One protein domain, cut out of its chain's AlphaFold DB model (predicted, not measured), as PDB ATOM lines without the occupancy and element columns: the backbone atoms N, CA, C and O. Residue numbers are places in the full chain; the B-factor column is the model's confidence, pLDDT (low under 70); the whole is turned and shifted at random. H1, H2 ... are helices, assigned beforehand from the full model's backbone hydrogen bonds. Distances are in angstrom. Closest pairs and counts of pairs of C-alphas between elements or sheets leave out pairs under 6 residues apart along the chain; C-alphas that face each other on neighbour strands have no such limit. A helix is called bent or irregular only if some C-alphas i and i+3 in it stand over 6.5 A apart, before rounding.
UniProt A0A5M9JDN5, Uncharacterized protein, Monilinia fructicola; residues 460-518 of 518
ATOM      1  N   VAL A 460       9.658  -0.212  -8.936       63.50
ATOM      2  CA  VAL A 460      10.807  -0.548  -9.791       63.50
ATOM      3  C   VAL A 460      10.923  -2.061 -10.003       63.50
ATOM      4  O   VAL A 460      11.850  -2.524 -10.664       63.50
ATOM      5  N   ASN A 461      10.000  -2.861  -9.454       57.38
ATOM      6  CA  ASN A 461       9.982  -4.302  -9.675       57.38
ATOM      7  C   ASN A 461       9.422  -4.570 -11.078       57.38
ATOM      8  O   ASN A 461       8.230  -4.759 -11.289       57.38
ATOM      9  N   MET A 462      10.301  -4.437 -12.068       54.72
ATOM     10  CA  MET A 462       9.928  -4.377 -13.471       54.72
ATOM     11  C   MET A 462       9.554  -5.768 -13.999       54.72
ATOM     12  O   MET A 462      10.418  -6.593 -14.315       54.72
ATOM     13  N   GLU A 463       8.249  -5.990 -14.108       57.22
ATOM     14  CA  GLU A 463       7.596  -7.149 -14.716       57.22
ATOM     15  C   GLU A 463       8.017  -7.358 -16.192       57.22
ATOM     16  O   GLU A 463       8.549  -6.463 -16.850       57.22
ATOM     17  N   ASN A 464       7.800  -8.563 -16.734       61.78
ATOM     18  CA  ASN A 464       8.358  -8.971 -18.035       61.78
ATOM     19  C   ASN A 464       7.702  -8.302 -19.256       61.78
ATOM     20  O   ASN A 464       8.237  -8.403 -20.361       61.78
ATOM     21  N   THR A 465       6.549  -7.645 -19.094       75.56
ATOM     22  CA  THR A 465       5.827  -7.025 -20.212       75.56
ATOM     23  C   THR A 465       5.840  -5.502 -20.145       75.56
ATOM     24  O   THR A 465       5.919  -4.883 -19.079       75.56
ATOM     25  N   LEU A 466       5.712  -4.878 -21.318       75.88
ATOM     26  CA  LEU A 466       5.633  -3.429 -21.442       75.88
ATOM     27  C   LEU A 466       4.403  -2.847 -20.725       75.88
ATOM     28  O   LEU A 466       4.514  -1.817 -20.070       75.88
ATOM     29  N   GLY A 467       3.239  -3.501 -20.825       78.44
ATOM     30  CA  GLY A 467       2.001  -3.018 -20.201       78.44
ATOM     31  C   GLY A 467       2.107  -2.941 -18.679       78.44
ATOM     32  O   GLY A 467       1.745  -1.931 -18.079       78.44
ATOM     33  N   GLN A 468       2.692  -3.970 -18.070       75.94
ATOM     34  CA  GLN A 468       2.949  -4.016 -16.635       75.94
ATOM     35  C   GLN A 468       3.981  -2.967 -16.200       75.94
ATOM     36  O   GLN A 468       3.760  -2.235 -15.238       75.94
ATOM     37  N   THR A 469       5.068  -2.819 -16.964       76.06
ATOM     38  CA  THR A 469       6.084  -1.788 -16.695       76.06
ATOM     39  C   THR A 469       5.500  -0.374 -16.787       76.06
ATOM     40  O   THR A 469       5.806   0.473 -15.954       76.06
ATOM     41  N   LEU A 470       4.627  -0.108 -17.766       77.31
ATOM     42  CA  LEU A 470       3.939   1.179 -17.894       77.31
ATOM     43  C   LEU A 470       2.972   1.430 -16.734       77.31
ATOM     44  O   LEU A 470       2.926   2.544 -16.222       77.31
ATOM     45  N   SER A 471       2.229   0.413 -16.293       81.00
ATOM     46  CA  SER A 471       1.372   0.527 -15.108       81.00
ATOM     47  C   SER A 471       2.192   0.857 -13.855       81.00
ATOM     48  O   SER A 471       1.857   1.804 -13.143       81.00
ATOM     49  N   GLY A 472       3.315   0.161 -13.645       80.25
ATOM     50  CA  GLY A 472       4.265   0.458 -12.570       80.25
ATOM     51  C   GLY A 472       4.837   1.875 -12.660       80.25
ATOM     52  O   GLY A 472       4.883   2.579 -11.653       80.25
ATOM     53  N   TRP A 473       5.186   2.338 -13.866       82.38
ATOM     54  CA  TRP A 473       5.632   3.713 -14.107       82.38
ATOM     55  C   TRP A 473       4.581   4.747 -13.696       82.38
ATOM     56  O   TRP A 473       4.914   5.690 -12.986       82.38
ATOM     57  N   TYR A 474       3.315   4.583 -14.086       83.56
ATOM     58  CA  TYR A 474       2.271   5.541 -13.708       83.56
ATOM     59  C   TYR A 474       2.024   5.578 -12.197       83.56
ATOM     60  O   TYR A 474       1.859   6.664 -11.641       83.56
ATOM     61  N   ASN A 475       2.067   4.426 -11.523       84.44
ATOM     62  CA  ASN A 475       1.966   4.367 -10.063       84.44
ATOM     63  C   ASN A 475       3.168   5.044  -9.386       84.44
ATOM     64  O   ASN A 475       2.977   5.836  -8.466       84.44
ATOM     65  N   LEU A 476       4.386   4.818  -9.899       86.50
ATOM     66  CA  LEU A 476       5.607   5.489  -9.443       86.50
ATOM     67  C   LEU A 476       5.476   7.009  -9.566       86.50
ATOM     68  O   LEU A 476       5.741   7.732  -8.609       86.50
ATOM     69  N   VAL A 477       5.065   7.486 -10.743       86.06
ATOM     70  CA  VAL A 477       4.867   8.911 -11.031       86.06
ATOM     71  C   VAL A 477       3.861   9.516 -10.057       86.06
ATOM     72  O   VAL A 477       4.182  10.523  -9.433       86.06
ATOM     73  N   LYS A 478       2.697   8.876  -9.883       86.12
ATOM     74  CA  LYS A 478       1.646   9.324  -8.962       86.12
ATOM     75  C   LYS A 478       2.165   9.424  -7.521       86.12
ATOM     76  O   LYS A 478       2.084  10.487  -6.908       86.12
ATOM     77  N   ALA A 479       2.771   8.351  -7.016       85.75
ATOM     78  CA  ALA A 479       3.301   8.309  -5.657       85.75
ATOM     79  C   ALA A 479       4.435   9.328  -5.434       85.75
ATOM     80  O   ALA A 479       4.577   9.876  -4.342       85.75
ATOM     81  N   TYR A 480       5.242   9.614  -6.463       87.00
ATOM     82  CA  TYR A 480       6.289  10.631  -6.389       87.00
ATOM     83  C   TYR A 480       5.736  12.061  -6.443       87.00
ATOM     84  O   TYR A 480       6.254  12.940  -5.756       87.00
ATOM     85  N   THR A 481       4.692  12.324  -7.238       85.44
ATOM     86  CA  THR A 481       4.092  13.668  -7.353       85.44
ATOM     87  C   THR A 481       3.489  14.187  -6.063       85.44
ATOM     88  O   THR A 481       3.499  15.398  -5.846       85.44
ATOM     89  N   GLU A 482       3.007  13.281  -5.216       86.19
ATOM     90  CA  GLU A 482       2.431  13.587  -3.904       86.19
ATOM     91  C   GLU A 482       3.509  13.994  -2.875       86.19
ATOM     92  O   GLU A 482       3.192  14.516  -1.806       86.19
ATOM     93  N   ARG A 483       4.803  13.813  -3.194       87.00
ATOM     94  CA  ARG A 483       5.928  14.171  -2.318       87.00
ATOM     95  C   ARG A 483       6.237  15.673  -2.370       87.00
ATOM     96  O   ARG A 483       6.211  16.314  -3.422       87.00
ATOM     97  N   LYS A 484       6.657  16.216  -1.229       85.44
ATOM     98  CA  LYS A 484       7.151  17.583  -1.030       85.44
ATOM     99  C   LYS A 484       8.635  17.662  -1.388       85.44
ATOM    100  O   LYS A 484       9.470  16.943  -0.820       85.44
ATOM    101  N   LEU A 485       8.989  18.558  -2.307       81.94
ATOM    102  CA  LEU A 485      10.380  18.874  -2.625       81.94
ATOM    103  C   LEU A 485      10.763  20.217  -2.003       81.94
ATOM    104  O   LEU A 485       9.961  21.138  -1.930       81.94
ATOM    105  N   SER A 486      12.025  20.353  -1.588       78.50
ATOM    106  CA  SER A 486      12.553  21.665  -1.184       78.50
ATOM    107  C   SER A 486      12.558  22.654  -2.353       78.50
ATOM    108  O   SER A 486      12.388  23.851  -2.149       78.50
ATOM    109  N   PHE A 487      12.735  22.139  -3.571       79.38
ATOM    110  CA  PHE A 487      12.736  22.893  -4.812       79.38
ATOM    111  C   PHE A 487      11.856  22.174  -5.839       79.38
ATOM    112  O   PHE A 487      12.235  21.143  -6.386       79.38
ATOM    113  N   GLU A 488      10.669  22.714  -6.112       82.19
ATOM    114  CA  GLU A 488       9.685  22.082  -7.009       82.19
ATOM    115  C   GLU A 488      10.216  21.833  -8.432       82.19
ATOM    116  O   GLU A 488       9.835  20.860  -9.084       82.19
ATOM    117  N   HIS A 489      11.154  22.657  -8.907       79.06
ATOM    118  CA  HIS A 489      11.784  22.486 -10.220       79.06
ATOM    119  C   HIS A 489      12.663  21.226 -10.328       79.06
ATOM    120  O   HIS A 489      12.933  20.773 -11.441       79.06
ATOM    121  N   ASP A 490      13.049  20.614  -9.203       77.19
ATOM    122  CA  ASP A 490      13.835  19.377  -9.184       77.19
ATOM    123  C   ASP A 490      12.981  18.119  -9.405       77.19
ATOM    124  O   ASP A 490      13.538  17.031  -9.546       77.19
ATOM    125  N   LYS A 491      11.644  18.233  -9.505       81.00
ATOM    126  CA  LYS A 491      10.742  17.077  -9.683       81.00
ATOM    127  C   LYS A 491      11.148  16.182 -10.859       81.00
ATOM    128  O   LYS A 491      11.314  14.977 -10.672       81.00
ATOM    129  N   LEU A 492      11.352  16.758 -12.047       77.25
ATOM    130  CA  LEU A 492      11.704  16.001 -13.258       77.25
ATOM    131  C   LEU A 492      13.157  15.484 -13.252       77.25
ATOM    132  O   LEU A 492      13.356  14.296 -13.533       77.25
ATOM    133  N   PRO A 493      14.181  16.299 -12.912       77.88
ATOM    134  CA  PRO A 493      15.544  15.795 -12.744       77.88
ATOM    135  C   PRO A 493      15.626  14.615 -11.774       77.88
ATOM    136  O   PRO A 493      16.320  13.633 -12.051       77.88
ATOM    137  N   ALA A 494      14.868  14.677 -10.680       75.25
ATOM    138  CA  ALA A 494      14.920  13.694  -9.618       75.25
ATOM    139  C   ALA A 494      14.441  12.301 -10.062       75.25
ATOM    140  O   ALA A 494      15.083  11.299  -9.758       75.25
ATOM    141  N   ILE A 495      13.380  12.209 -10.858       78.81
ATOM    142  CA  ILE A 495      12.876  10.916 -11.358       78.81
ATOM    143  C   ILE A 495      13.556  10.434 -12.642       78.81
ATOM    144  O   ILE A 495      13.315   9.311 -13.089       78.81
ATOM    145  N   SER A 496      14.413  11.263 -13.250       76.56
ATOM    146  CA  SER A 496      15.041  10.986 -14.550       76.56
ATOM    147  C   SER A 496      15.805   9.663 -14.592       76.56
ATOM    148  O   SER A 496      16.009   9.083 -15.659       76.56
ATOM    149  N   ALA A 497      16.279   9.192 -13.440       70.94
ATOM    150  CA  ALA A 497      17.020   7.951 -13.343       70.94
ATOM    151  C   ALA A 497      16.108   6.712 -13.434       70.94
ATOM    152  O   ALA A 497      16.507   5.729 -14.054       70.94
ATOM    153  N   PHE A 498      14.870   6.785 -12.926       76.06
ATOM    154  CA  PHE A 498      13.856   5.749 -13.149       76.06
ATOM    155  C   PHE A 498      13.435   5.708 -14.620       76.06
ATOM    156  O   PHE A 498      13.421   4.637 -15.219       76.06
ATOM    157  N   ALA A 499      13.187   6.875 -15.229       77.00
ATOM    158  CA  ALA A 499      12.827   6.970 -16.646       77.00
ATOM    159  C   ALA A 499      13.898   6.338 -17.548       77.00
ATOM    160  O   ALA A 499      13.583   5.535 -18.422       77.00
ATOM    161  N   ARG A 500      15.178   6.659 -17.301       74.69
ATOM    162  CA  ARG A 500      16.310   6.083 -18.044       74.69
ATOM    163  C   ARG A 500      16.376   4.564 -17.923       74.69
ATOM    164  O   ARG A 500      16.541   3.901 -18.937       74.69
ATOM    165  N   ASN A 501      16.186   4.025 -16.719       72.19
ATOM    166  CA  ASN A 501      16.208   2.581 -16.490       72.19
ATOM    167  C   ASN A 501      15.142   1.852 -17.338       72.19
ATOM    168  O   ASN A 501      15.435   0.854 -17.994       72.19
ATOM    169  N   ILE A 502      13.930   2.409 -17.412       72.69
ATOM    170  CA  ILE A 502      12.859   1.840 -18.237       72.69
ATOM    171  C   ILE A 502      13.171   1.984 -19.738       72.69
ATOM    172  O   ILE A 502      12.987   1.024 -20.489       72.69
ATOM    173  N   CYS A 503      13.672   3.146 -20.182       74.25
ATOM    174  CA  CYS A 503      14.089   3.364 -21.575       74.25
ATOM    175  C   CYS A 503      15.152   2.353 -22.031       74.25
ATOM    176  O   CYS A 503      15.050   1.818 -23.134       74.25
ATOM    177  N   ASP A 504      16.149   2.075 -21.187       72.88
ATOM    178  CA  ASP A 504      17.224   1.126 -21.495       72.88
ATOM    179  C   ASP A 504      16.679  -0.300 -21.703       72.88
ATOM    180  O   ASP A 504      17.209  -1.062 -22.513       72.88
ATOM    181  N   ARG A 505      15.585  -0.658 -21.015       69.31
ATOM    182  CA  ARG A 505      14.943  -1.977 -21.117       69.31
ATOM    183  C   ARG A 505      13.991  -2.109 -22.303       69.31
ATOM    184  O   ARG A 505      13.853  -3.200 -22.855       69.31
ATOM    185  N   PHE A 506      13.360  -1.011 -22.711       73.38
ATOM    186  CA  PHE A 506      12.462  -0.956 -23.865       73.38
ATOM    187  C   PHE A 506      12.955   0.090 -24.875       73.38
ATOM    188  O   PHE A 506      12.332   1.143 -25.017       73.38
ATOM    189  N   PRO A 507      14.025  -0.196 -25.649       68.69
ATOM    190  CA  PRO A 507      14.670   0.789 -26.528       68.69
ATOM    191  C   PRO A 507      13.753   1.352 -27.624       68.69
ATOM    192  O   PRO A 507      14.016   2.407 -28.202       68.69
ATOM    193  N   HIS A 508      12.669   0.637 -27.940       71.12
ATOM    194  CA  HIS A 508      11.656   1.059 -28.906       71.12
ATOM    195  C   HIS A 508      10.659   2.082 -28.326       71.12
ATOM    196  O   HIS A 508       9.969   2.760 -29.091       71.12
ATOM    197  N   GLN A 509      10.609   2.244 -26.999       66.81
ATOM    198  CA  GLN A 509       9.777   3.220 -26.304       66.81
ATOM    199  C   GLN A 509      10.522   4.558 -26.187       66.81
ATOM    200  O   GLN A 509      11.309   4.783 -25.274       66.81
ATOM    201  N   LYS A 510      10.292   5.471 -27.137       55.88
ATOM    202  CA  LYS A 510      11.009   6.763 -27.177       55.88
ATOM    203  C   LYS A 510      10.474   7.826 -26.216       55.88
ATOM    204  O   LYS A 510      11.186   8.785 -25.935       55.88
ATOM    205  N   TYR A 511       9.236   7.687 -25.743       58.12
ATOM    206  CA  TYR A 511       8.564   8.700 -24.932       58.12
ATOM    207  C   TYR A 511       7.763   8.042 -23.806       58.12
ATOM    208  O   TYR A 511       6.903   7.201 -24.068       58.12
ATOM    209  N   PHE A 512       8.025   8.460 -22.568       61.75
ATOM    210  CA  PHE A 512       7.175   8.183 -21.412       61.75
ATOM    211  C   PHE A 512       6.426   9.467 -21.066       61.75
ATOM    212  O   PHE A 512       7.039  10.514 -20.858       61.75
ATOM    213  N   GLY A 513       5.097   9.400 -21.075       55.69
ATOM    214  CA  GLY A 513       4.251  10.531 -20.726       55.69
ATOM    215  C   GLY A 513       4.260  10.774 -19.221       55.69
ATOM    216  O   GLY A 513       4.225   9.833 -18.428       55.69
ATOM    217  N   TRP A 514       4.277  12.046 -18.842       56.22
ATOM    218  CA  TRP A 514       3.890  12.493 -17.514       56.22
ATOM    219  C   TRP A 514       2.472  13.052 -17.628       56.22
ATOM    220  O   TRP A 514       2.284  14.000 -18.398       56.22
ATOM    221  N   PRO A 515       1.466  12.485 -16.944       51.06
ATOM    222  CA  PRO A 515       0.151  13.103 -16.905       51.06
ATOM    223  C   PRO A 515       0.283  14.449 -16.180       51.06
ATOM    224  O   PRO A 515       0.401  14.520 -14.961       51.06
ATOM    225  N   LEU A 516       0.338  15.534 -16.951       38.81
ATOM    226  CA  LEU A 516       0.233  16.893 -16.435       38.81
ATOM    227  C   LEU A 516      -1.236  17.134 -16.094       38.81
ATOM    228  O   LEU A 516      -2.036  17.434 -16.978       38.81
ATOM    229  N   GLY A 517      -1.586  16.952 -14.824       47.06
ATOM    230  CA  GLY A 517      -2.926  17.240 -14.329       47.06
ATOM    231  C   GLY A 517      -3.246  16.561 -13.005       47.06
ATOM    232  O   GLY A 517      -4.116  15.698 -12.997       47.06
ATOM    233  N   ILE A 518      -2.554  16.953 -11.928       36.06
ATOM    234  CA  ILE A 518      -3.072  16.996 -10.548       36.06
ATOM    235  C   ILE A 518      -2.447  18.218  -9.881       36.06
ATOM    236  O   ILE A 518      -1.205  18.362  -9.999       36.06
TER     237      ILE A 518
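Overview. This is residues 460 to 518 of the 518 residues of an uncharacterized protein of Monilinia fructicola (UniProt A0A5M9JDN5). Two long helices, H1 and H2, lie side by side and run opposite ways, loosely paired, with a short link joining them at one end. From the far end of H2 the tail of residues 506 to 518 folds back across one side of the pair, from H2 toward H1, while residues 460 to 465 lead into H1 on the other side. The printed part has 59 residues with two named helices, H1 then H2, and no named strand; its class is all helix. It is compact, with a radius of gyration of the C-alphas of 11.9 A, and elongated, spanning 35 by 20 by 17 A.

Arrangement. Start with H1, residues 466 to 481, and go on to H2, residues 488 to 505: the two are close but not clearly touching. Their closest C-alphas, those of Thr 481 and Lys 491, are 7.8 A apart. Their lines stand at a shallow tilt of 15 degrees, opposite ways, though the line of H2 is a rough one. H2 is irregular, with C-alphas 489 and 492 7.2 A apart, and has a kink of 34 degrees near residue 498. In H1 every O i to N i+4 pair is within hydrogen-bond range; in H2, 10 of 14 are.

Along the chain. Find C-alpha 466 at (5.633, -3.429, -21.442); from there H1 runs 22.2 A to C-alpha 481. After a short link, with six residues between the two helices, find C-alpha 488 at (9.685, 22.082, -7.009); H2 runs 28.4 A from there to C-alpha 505 at (14.943, -1.977, -21.117).

Size, cuts and confidence. The C-alphas farthest apart, those of Asn 464 and Ser 486, are 35.2 A apart. The printed part has no cut, and residue 518 is the chain's last. The mean pLDDT of the printed part is 72.7; look for values under 70 at residues 460 to 464, 505, 507 and 509 to 518.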